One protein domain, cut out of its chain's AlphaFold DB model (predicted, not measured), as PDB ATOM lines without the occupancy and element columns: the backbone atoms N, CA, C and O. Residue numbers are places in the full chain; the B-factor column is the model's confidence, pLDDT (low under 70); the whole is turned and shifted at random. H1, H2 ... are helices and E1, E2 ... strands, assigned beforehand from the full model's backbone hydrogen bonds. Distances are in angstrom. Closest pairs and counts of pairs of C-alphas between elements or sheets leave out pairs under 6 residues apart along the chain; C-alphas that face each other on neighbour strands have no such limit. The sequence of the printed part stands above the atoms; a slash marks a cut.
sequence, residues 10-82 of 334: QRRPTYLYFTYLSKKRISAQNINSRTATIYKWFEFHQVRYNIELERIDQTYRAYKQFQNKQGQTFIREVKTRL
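Overview. This is residues 10 to 82 of the 334 residues of the protein "Site-specific integrase" of Parashewanella curva (UniProt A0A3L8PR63). A helical hairpin, H1 and the longer H2 side by side, makes a head with the one-turn helix H3 packed on H2, and from this head a two-stranded hairpin, E1 and E2, reaches away as a long arm. The printed part has 73 residues, with three named helices and then two named strands, in the order H1, H2, H3, E1, E2; the sheet E1 - E2 is antiparallel and the class is mixed, helices and strands. The whole is loose, with a radius of gyration of the C-alphas of 15.3 A, and flat, spanning 45 by 35 by 17 A.

Along the chain. H1 is residues 13 to 22, 14.1 A long, from C-alpha 13 at (-50.315, 0.074, 11.746). H2 is residues 28 to 45, 26.1 A. H3 is residues 53 to 56, 5.0 A. E1 is residues 59 to 67, 24.2 A, ending at C-alpha 67 at (-28.884, -16.034, 37.196). E2 is residues 73 to 81, 23.6 A, ending at C-alpha 81 at (-40.567, -9.382, 19.169); it bends by 50 degrees at residue 77.

Arrangement. H1 and H2 form a helical hairpin: they touch, closest at the C-alphas of Leu 21 and Ile 31, 6.2 A, at a shallow tilt of 15 degrees, opposite ways. H2 touches H3 with residues 39 to 43 alone, closest at the C-alphas of Glu 43 and Leu 53, 6.8 A. H1 and H3 are close but not clearly touching; their closest C-alphas, of Thr 14 and Ile 56, are 6.2 A apart. E1 and E2 form an antiparallel hairpin, with 154 degrees between their directions; N 60 and O 80, at 2.9 A, and N 74 and O 66, at 2.8 A, are within hydrogen-bond range. H1 and H2 are apart from both strands. In H1 and H2 every O i to N i+4 pair is within hydrogen-bond range; H3 is too short for such a pair.

Size, cuts and confidence. The two C-alphas farthest apart, of Arg 11 and Gln 70, are 47.0 A apart. The printed part has no cut and no long link. Residues 23 to 29 and 44 to 49 stand free. Residues 69 to 71 have pLDDT under 70.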
ATOM      1  N   GLN A  10     -43.426  -1.608   6.953       85.56
ATOM      2  CA  GLN A  10     -43.358  -0.214   7.424       85.56
ATOM      3  C   GLN A  10     -44.677   0.567   7.304       85.56
ATOM      4  O   GLN A  10     -44.868   1.546   8.019       85.56
ATOM      5  N   ARG A  11     -45.581   0.158   6.401       87.75
ATOM      6  CA  ARG A  11     -46.904   0.781   6.229       87.75
ATOM      7  C   ARG A  11     -47.979   0.137   7.106       87.75
ATOM      8  O   ARG A  11     -49.100   0.631   7.137       87.75
ATOM      9  N   ARG A  12     -47.663  -0.954   7.809       91.50
ATOM     10  CA  ARG A  12     -48.604  -1.611   8.716       91.50
ATOM     11  C   ARG A  12     -48.780  -0.771   9.990       91.50
ATOM     12  O   ARG A  12     -47.805  -0.181  10.469       91.50
ATOM     13  N   PRO A  13     -49.985  -0.749  10.582       93.69
ATOM     14  CA  PRO A  13     -50.315   0.074  11.746       93.69
ATOM     15  C   PRO A  13     -49.330  -0.041  12.917       93.69
ATOM     16  O   PRO A  13     -48.956   0.966  13.513       93.69
ATOM     17  N   THR A  14     -48.865  -1.249  13.237       93.31
ATOM     18  CA  THR A  14     -47.924  -1.507  14.341       93.31
ATOM     19  C   THR A  14     -46.533  -0.935  14.089       93.31
ATOM     20  O   THR A  14     -45.932  -0.386  15.013       93.31
ATOM     21  N   TYR A  15     -46.041  -0.989  12.849       92.50
ATOM     22  CA  TYR A  15     -44.763  -0.390  12.459       92.50
ATOM     23  C   TYR A  15     -44.857   1.134  12.457       92.50
ATOM     24  O   TYR A  15     -43.993   1.794  13.029       92.50
ATOM     25  N   LEU A  16     -45.939   1.693  11.904       92.19
ATOM     26  CA  LEU A  16     -46.207   3.132  11.956       92.19
ATOM     27  C   LEU A  16     -46.288   3.630  13.403       92.19
ATOM     28  O   LEU A  16     -45.701   4.658  13.736       92.19
ATOM     29  N   TYR A  17     -46.960   2.876  14.277       93.81
ATOM     30  CA  TYR A  17     -47.046   3.187  15.698       93.81
ATOM     31  C   TYR A  17     -45.685   3.103  16.396       93.81
ATOM     32  O   TYR A  17     -45.330   4.012  17.144       93.81
ATOM     33  N   PHE A  18     -44.887   2.066  16.125       92.75
ATOM     34  CA  PHE A  18     -43.526   1.963  16.650       92.75
ATOM     35  C   PHE A  18     -42.657   3.138  16.186       92.75
ATOM     36  O   PHE A  18     -42.027   3.790  17.013       92.75
ATOM     37  N   THR A  19     -42.673   3.483  14.895       91.62
ATOM     38  CA  THR A  19     -41.953   4.647  14.362       91.62
ATOM     39  C   THR A  19     -42.440   5.952  14.989       91.62
ATOM     40  O   THR A  19     -41.624   6.799  15.350       91.62
ATOM     41  N   TYR A  20     -43.752   6.120  15.164       93.38
ATOM     42  CA  TYR A  20     -44.333   7.270  15.855       93.38
ATOM     43  C   TYR A  20     -43.817   7.379  17.295       93.38
ATOM     44  O   TYR A  20     -43.374   8.450  17.707       93.38
ATOM     45  N   LEU A  21     -43.832   6.274  18.047       91.81
ATOM     46  CA  LEU A  21     -43.334   6.219  19.419       91.81
ATOM     47  C   LEU A  21     -41.827   6.490  19.494       91.81
ATOM     48  O   LEU A  21     -41.405   7.256  20.351       91.81
ATOM     49  N   SER A  22     -41.035   5.936  18.578       88.25
ATOM     50  CA  SER A  22     -39.584   6.150  18.512       88.25
ATOM     51  C   SER A  22     -39.207   7.594  18.173       88.25
ATOM     52  O   SER A  22     -38.156   8.067  18.592       88.25
ATOM     53  N   LYS A  23     -40.071   8.330  17.460       90.50
ATOM     54  CA  LYS A  23     -39.906   9.775  17.221       90.50
ATOM     55  C   LYS A  23     -40.313  10.634  18.422       90.50
ATOM     56  O   LYS A  23     -40.010  11.827  18.457       90.50
ATOM     57  N   LYS A  24     -41.013  10.073  19.413       85.25
ATOM     58  CA  LYS A  24     -41.319  10.767  20.669       85.25
ATOM     59  C   LYS A  24     -40.131  10.616  21.622       85.25
ATOM     60  O   LYS A  24     -39.503   9.568  21.684       85.25
ATOM     61  N   ARG A  25     -39.858  11.644  22.433       77.44
ATOM     62  CA  ARG A  25     -38.862  11.606  23.526       77.44
ATOM     63  C   ARG A  25     -39.345  10.741  24.708       77.44
ATOM     64  O   ARG A  25     -39.468  11.225  25.828       77.44
ATOM     65  N   ILE A  26     -39.696   9.483  24.453       82.88
ATOM     66  CA  ILE A  26     -40.121   8.496  25.455       82.88
ATOM     67  C   ILE A  26     -39.076   7.383  25.560       82.88
ATOM     68  O   ILE A  26     -38.395   7.069  24.589       82.88
ATOM     69  N   SER A  27     -38.931   6.786  26.744       80.25
ATOM     70  CA  SER A  27     -37.893   5.775  26.975       80.25
ATOM     71  C   SER A  27     -38.151   4.483  26.191       80.25
ATOM     72  O   SER A  27     -39.301   4.072  26.021       80.25
ATOM     73  N   ALA A  28     -37.079   3.791  25.785       84.69
ATOM     74  CA  ALA A  28     -37.157   2.504  25.083       84.69
ATOM     75  C   ALA A  28     -38.006   1.470  25.848       84.69
ATOM     76  O   ALA A  28     -38.833   0.783  25.254       84.69
ATOM     77  N   GLN A  29     -37.890   1.431  27.182       82.25
ATOM     78  CA  GLN A  29     -38.725   0.593  28.052       82.25
ATOM     79  C   GLN A  29     -40.226   0.893  27.875       82.25
ATOM     80  O   GLN A  29     -41.048  -0.022  27.813       82.25
ATOM     81  N   ASN A  30     -40.596   2.175  27.772       83.06
ATOM     82  CA  ASN A  30     -41.980   2.609  27.588       83.06
ATOM     83  C   ASN A  30     -42.491   2.248  26.186       83.06
ATOM     84  O   ASN A  30     -43.594   1.718  26.064       83.06
ATOM     85  N   ILE A  31     -41.670   2.452  25.147       90.75
ATOM     86  CA  ILE A  31     -41.972   2.018  23.773       90.75
ATOM     87  C   ILE A  31     -42.271   0.514  23.760       90.75
ATOM     88  O   ILE A  31     -43.340   0.103  23.310       90.75
ATOM     89  N   ASN A  32     -41.378  -0.286  24.348       91.00
ATOM     90  CA  ASN A  32     -41.491  -1.743  24.405       91.00
ATOM     91  C   ASN A  32     -42.727  -2.211  25.171       91.00
ATOM     92  O   ASN A  32     -43.364  -3.178  24.763       91.00
ATOM     93  N   SER A  33     -43.092  -1.525  26.257       87.44
ATOM     94  CA  SER A  33     -44.304  -1.824  27.028       87.44
ATOM     95  C   SER A  33     -45.584  -1.534  26.231       87.44
ATOM     96  O   SER A  33     -46.519  -2.342  26.211       87.44
ATOM     97  N   ARG A  34     -45.623  -0.412  25.499       92.31
ATOM     98  CA  ARG A  34     -46.773  -0.037  24.661       92.31
ATOM     99  C   ARG A  34     -46.944  -0.976  23.473       92.31
ATOM    100  O   ARG A  34     -48.037  -1.506  23.283       92.31
ATOM    101  N   THR A  35     -45.880  -1.231  22.708       92.88
ATOM    102  CA  THR A  35     -45.950  -2.196  21.598       92.88
ATOM    103  C   THR A  35     -46.224  -3.609  22.124       92.88
ATOM    104  O   THR A  35     -47.036  -4.310  21.530       92.88
ATOM    105  N   ALA A  36     -45.625  -3.969  23.273       92.00
ATOM    106  CA  ALA A  36     -46.039  -4.977  24.263       92.00
ATOM    107  C   ALA A  36     -47.522  -5.307  24.237       92.00
ATOM    108  O   ALA A  36     -47.982  -6.389  23.869       92.00
ATOM    109  N   THR A  37     -48.249  -4.309  24.706       92.94
ATOM    110  CA  THR A  37     -49.668  -4.388  25.001       92.94
ATOM    111  C   THR A  37     -50.477  -4.601  23.728       92.94
ATOM    112  O   THR A  37     -51.368  -5.445  23.716       92.94
ATOM    113  N   ILE A  38     -50.126  -3.905  22.642       91.88
ATOM    114  CA  ILE A  38     -50.798  -4.060  21.346       91.88
ATOM    115  C   ILE A  38     -50.625  -5.483  20.814       91.88
ATOM    116  O   ILE A  38     -51.613  -6.120  20.462       91.88
ATOM    117  N   TYR A  39     -49.396  -6.007  20.799       92.69
ATOM    118  CA  TYR A  39     -49.142  -7.367  20.322       92.69
ATOM    119  C   TYR A  39     -49.933  -8.405  21.123       92.69
ATOM    120  O   TYR A  39     -50.629  -9.227  20.537       92.69
ATOM    121  N   LYS A  40     -49.891  -8.319  22.460       92.50
ATOM    122  CA  LYS A  40     -50.631  -9.231  23.347       92.50
ATOM    123  C   LYS A  40     -52.141  -9.168  23.137       92.50
ATOM    124  O   LYS A  40     -52.813 -10.185  23.257       92.50
ATOM    125  N   TRP A  41     -52.681  -7.991  22.816       93.25
ATOM    126  CA  TRP A  41     -54.099  -7.847  22.503       93.25
ATOM    127  C   TRP A  41     -54.481  -8.629  21.239       93.25
ATOM    128  O   TRP A  41     -55.480  -9.345  21.252       93.25
ATOM    129  N   PHE A  42     -53.674  -8.542  20.176       93.19
ATOM    130  CA  PHE A  42     -53.893  -9.331  18.958       93.19
ATOM    131  C   PHE A  42     -53.657 -10.828  19.199       93.19
ATOM    132  O   PHE A  42     -54.450 -11.636  18.729       93.19
ATOM    133  N   GLU A  43     -52.635 -11.196  19.977       93.25
ATOM    134  CA  GLU A  43     -52.348 -12.589  20.362       93.25
ATOM    135  C   GLU A  43     -53.523 -13.225  21.113       93.25
ATOM    136  O   GLU A  43     -53.908 -14.352  20.815       93.25
ATOM    137  N   PHE A  44     -54.156 -12.478  22.021       93.38
ATOM    138  CA  PHE A  44     -55.328 -12.947  22.760       93.38
ATOM    139  C   PHE A  44     -56.547 -13.191  21.858       93.38
ATOM    140  O   PHE A  44     -57.289 -14.147  22.066       93.38
ATOM    141  N   HIS A  45     -56.755 -12.355  20.836       91.50
ATOM    142  CA  HIS A  45     -57.919 -12.464  19.954       91.50
ATOM    143  C   HIS A  45     -57.648 -13.210  18.637       91.50
ATOM    144  O   HIS A  45     -58.535 -13.264  17.782       91.50
ATOM    145  N   GLN A  46     -56.453 -13.786  18.464       92.50
ATOM    146  CA  GLN A  46     -56.010 -14.338  17.180       92.50
ATOM    147  C   GLN A  46     -56.958 -15.406  16.627       92.50
ATOM    148  O   GLN A  46     -57.287 -15.375  15.447       92.50
ATOM    149  N   VAL A  47     -57.456 -16.294  17.496       90.25
ATOM    150  CA  VAL A  47     -58.341 -17.404  17.117       90.25
ATOM    151  C   VAL A  47     -59.723 -16.879  16.743       90.25
ATOM    152  O   VAL A  47     -60.303 -17.294  15.748       90.25
ATOM    153  N   ARG A  48     -60.240 -15.915  17.516       90.94
ATOM    154  CA  ARG A  48     -61.590 -15.369  17.328       90.94
ATOM    155  C   ARG A  48     -61.738 -14.591  16.022       90.94
ATOM    156  O   ARG A  48     -62.816 -14.603  15.439       90.94
ATOM    157  N   TYR A  49     -60.690 -13.887  15.600       87.25
ATOM    158  CA  TYR A  49     -60.731 -13.018  14.419       87.25
ATOM    159  C   TYR A  49     -59.796 -13.466  13.293       87.25
ATOM    160  O   TYR A  49     -59.557 -12.684  12.378       87.25
ATOM    161  N   ASN A  50     -59.263 -14.691  13.361       88.31
ATOM    162  CA  ASN A  50     -58.329 -15.249  12.381       88.31
ATOM    163  C   ASN A  50     -57.168 -14.288  12.035       88.31
ATOM    164  O   ASN A  50     -56.926 -13.957  10.876       88.31
ATOM    165  N   ILE A  51     -56.497 -13.759  13.065       88.88
ATOM    166  CA  ILE A  51     -55.433 -12.757  12.899       88.88
ATOM    167  C   ILE A  51     -54.088 -13.445  12.658       88.88
ATOM    168  O   ILE A  51     -53.582 -14.159  13.524       88.88
ATOM    169  N   GLU A  52     -53.441 -13.123  11.539       90.88
ATOM    170  CA  GLU A  52     -52.050 -13.499  11.271       90.88
ATOM    171  C   GLU A  52     -51.073 -12.658  12.117       90.88
ATOM    172  O   GLU A  52     -50.738 -11.520  11.770       90.88
ATOM    173  N   LEU A  53     -50.581 -13.208  13.235       90.62
ATOM    174  CA  LEU A  53     -49.688 -12.483  14.156       90.62
ATOM    175  C   LEU A  53     -48.379 -12.004  13.517       90.62
ATOM    176  O   LEU A  53     -47.872 -10.949  13.897       90.62
ATOM    177  N   GLU A  54     -47.867 -12.713  12.514       89.69
ATOM    178  CA  GLU A  54     -46.665 -12.325  11.763       89.69
ATOM    179  C   GLU A  54     -46.841 -11.001  11.003       89.69
ATOM    180  O   GLU A  54     -45.868 -10.284  10.746       89.69
ATOM    181  N   ARG A  55     -48.089 -10.631  10.676       90.19
ATOM    182  CA  ARG A  55     -48.405  -9.322  10.092       90.19
ATOM    183  C   ARG A  55     -48.468  -8.212  11.136       90.19
ATOM    184  O   ARG A  55     -48.217  -7.056  10.792       90.19
ATOM    185  N   ILE A  56     -48.762  -8.554  12.390       91.56
ATOM    186  CA  ILE A  56     -48.810  -7.620  13.520       91.56
ATOM    187  C   ILE A  56     -47.390  -7.270  13.976       91.56
ATOM    188  O   ILE A  56     -47.034  -6.094  14.033       91.56
ATOM    189  N   ASP A  57     -46.577  -8.272  14.300       90.69
ATOM    190  CA  ASP A  57     -45.184  -8.127  14.735       90.69
ATOM    191  C   ASP A  57     -44.492  -9.485  14.584       90.69
ATOM    192  O   ASP A  57     -44.997 -10.505  15.066       90.69
ATOM    193  N   GLN A  58     -43.336  -9.515  13.929       89.00
ATOM    194  CA  GLN A  58     -42.573 -10.752  13.799       89.00
ATOM    195  C   GLN A  58     -41.937 -11.117  15.137       89.00
ATOM    196  O   GLN A  58     -41.474 -10.254  15.885       89.00
ATOM    197  N   THR A  59     -41.876 -12.412  15.438       89.94
ATOM    198  CA  THR A  59     -41.216 -12.897  16.651       89.94
ATOM    199  C   THR A  59     -40.173 -13.942  16.329       89.94
ATOM    200  O   THR A  59     -40.405 -14.797  15.483       89.94
ATOM    201  N   TYR A  60     -39.053 -13.898  17.038       86.50
ATOM    202  CA  TYR A  60     -37.974 -14.869  16.931       86.50
ATOM    203  C   TYR A  60     -37.626 -15.426  18.310       86.50
ATOM    204  O   TYR A  60     -37.942 -14.842  19.353       86.50
ATOM    205  N   ARG A  61     -36.983 -16.590  18.314       88.31
ATOM    206  CA  ARG A  61     -36.499 -17.245  19.529       88.31
ATOM    207  C   ARG A  61     -35.153 -16.631  19.897       88.31
ATOM    208  O   ARG A  61     -34.251 -16.576  19.068       88.31
ATOM    209  N   ALA A  62     -35.030 -16.146  21.126       83.19
ATOM    210  CA  ALA A  62     -33.767 -15.685  21.684       83.19
ATOM    211  C   ALA A  62     -33.456 -16.485  22.946       83.19
ATOM    212  O   ALA A  62     -34.359 -16.813  23.712       83.19
ATOM    213  N   TYR A  63     -32.183 -16.752  23.200       84.81
ATOM    214  CA  TYR A  63     -31.739 -17.386  24.434       84.81
ATOM    215  C   TYR A  63     -31.236 -16.303  25.379       84.81
ATOM    216  O   TYR A  63     -30.316 -15.557  25.046       84.81
ATOM    217  N   LYS A  64     -31.869 -16.173  26.546       80.25
ATOM    218  CA  LYS A  64     -31.403 -15.261  27.594       80.25
ATOM    219  C   LYS A  64     -30.844 -16.064  28.749       80.25
ATOM    220  O   LYS A  64     -31.485 -16.994  29.231       80.25
ATOM    221  N   GLN A  65     -29.658 -15.673  29.190       83.25
ATOM    222  CA  GLN A  65     -29.067 -16.172  30.417       83.25
ATOM    223  C   GLN A  65     -29.699 -15.442  31.601       83.25
ATOM    224  O   GLN A  65     -29.785 -14.213  31.629       83.25
ATOM    225  N   PHE A  66     -30.148 -16.218  32.571       75.19
ATOM    226  CA  PHE A  66     -30.660 -15.763  33.849       75.19
ATOM    227  C   PHE A  66     -29.750 -16.314  34.932       75.19
ATOM    228  O   PHE A  66     -29.204 -17.403  34.786       75.19
ATOM    229  N   GLN A  67     -29.592 -15.569  36.016       75.19
ATOM    230  CA  GLN A  67     -28.884 -16.034  37.196       75.19
ATOM    231  C   GLN A  67     -29.887 -16.093  38.343       75.19
ATOM    232  O   GLN A  67     -30.630 -15.132  38.566       75.19
ATOM    233  N   ASN A  68     -29.981 -17.237  39.020       70.00
ATOM    234  CA  ASN A  68     -30.805 -17.342  40.218       70.00
ATOM    235  C   ASN A  68     -30.083 -16.714  41.423       70.00
ATOM    236  O   ASN A  68     -28.918 -16.323  41.352       70.00
ATOM    237  N   LYS A  69     -30.783 -16.624  42.559       52.19
ATOM    238  CA  LYS A  69     -30.230 -16.062  43.803       52.19
ATOM    239  C   LYS A  69     -29.034 -16.845  44.364       52.19
ATOM    240  O   LYS A  69     -28.324 -16.311  45.197       52.19
ATOM    241  N   GLN A  70     -28.830 -18.088  43.927       68.44
ATOM    242  CA  GLN A  70     -27.720 -18.957  44.335       68.44
ATOM    243  C   GLN A  70     -26.526 -18.852  43.371       68.44
ATOM    244  O   GLN A  70     -25.597 -19.648  43.446       68.44
ATOM    245  N   GLY A  71     -26.562 -17.907  42.425       67.25
ATOM    246  CA  GLY A  71     -25.497 -17.699  41.450       67.25
ATOM    247  C   GLY A  71     -25.517 -18.672  40.270       67.25
ATOM    248  O   GLY A  71     -24.734 -18.486  39.340       67.25
ATOM    249  N   GLN A  72     -26.427 -19.652  40.248       70.38
ATOM    250  CA  GLN A  72     -26.543 -20.598  39.143       70.38
ATOM    251  C   GLN A  72     -27.121 -19.900  37.920       70.38
ATOM    252  O   GLN A  72     -28.165 -19.238  37.977       70.38
ATOM    253  N   THR A  73     -26.439 -20.070  36.797       81.75
ATOM    254  CA  THR A  73     -26.858 -19.540  35.511       81.75
ATOM    255  C   THR A  73     -27.679 -20.576  34.762       81.75
ATOM    256  O   THR A  73     -27.296 -21.733  34.631       81.75
ATOM    257  N   PHE A  74     -28.832 -20.157  34.255       83.56
ATOM    258  CA  PHE A  74     -29.665 -20.973  33.388       83.56
ATOM    259  C   PHE A  74     -30.033 -20.180  32.144       83.56
ATOM    260  O   PHE A  74     -30.329 -18.985  32.193       83.56
ATOM    261  N   ILE A  75     -29.994 -20.855  31.003       85.44
ATOM    262  CA  ILE A  75     -30.383 -20.279  29.725       85.44
ATOM    263  C   ILE A  75     -31.850 -20.623  29.512       85.44
ATOM    264  O   ILE A  75     -32.236 -21.788  29.557       85.44
ATOM    265  N   ARG A  76     -32.677 -19.606  29.282       85.69
ATOM    266  CA  ARG A  76     -34.083 -19.796  28.940       85.69
ATOM    267  C   ARG A  76     -34.351 -19.234  27.556       85.69
ATOM    268  O   ARG A  76     -33.984 -18.099  27.243       85.69
ATOM    269  N   GLU A  77     -35.036 -20.034  26.754       87.75
ATOM    270  CA  GLU A  77     -35.605 -19.596  25.492       87.75
ATOM    271  C   GLU A  77     -36.744 -18.596  25.752       87.75
ATOM    272  O   GLU A  77     -37.658 -18.835  26.546       87.75
ATOM    273  N   VAL A  78     -36.680 -17.443  25.097       85.12
ATOM    274  CA  VAL A  78     -37.671 -16.374  25.186       85.12
ATOM    275  C   VAL A  78     -38.083 -15.919  23.794       85.12
ATOM    276  O   VAL A  78     -37.257 -15.501  22.979       85.12
ATOM    277  N   LYS A  79     -39.398 -15.933  23.558       85.00
ATOM    278  CA  LYS A  79     -40.034 -15.333  22.383       85.00
ATOM    279  C   LYS A  79     -39.812 -13.819  22.427       85.00
ATOM    280  O   LYS A  79     -40.321 -13.130  23.313       85.00
ATOM    281  N   THR A  80     -39.020 -13.311  21.491       85.44
ATOM    282  CA  THR A  80     -38.679 -11.891  21.370       85.44
ATOM    283  C   THR A  80     -39.363 -11.309  20.142       85.44
ATOM    284  O   THR A  80     -39.487 -11.980  19.124       85.44
ATOM    285  N   ARG A  81     -39.840 -10.067  20.244       92.31
ATOM    286  CA  ARG A  81     -40.567  -9.382  19.169       92.31
ATOM    287  C   ARG A  81     -39.658  -8.432  18.404       92.31
ATOM    288  O   ARG A  81     -38.777  -7.820  19.015       92.31
ATOM    289  N   LEU A  82     -39.905  -8.267  17.110       90.19
ATOM    290  CA  LEU A  82     -39.113  -7.416  16.231       90.19
ATOM    291  C   LEU A  82     -39.317  -5.927  16.542       90.19
ATOM    292  O   LEU A  82     -38.344  -5.178  16.575       90.19
TER     293      LEU A  82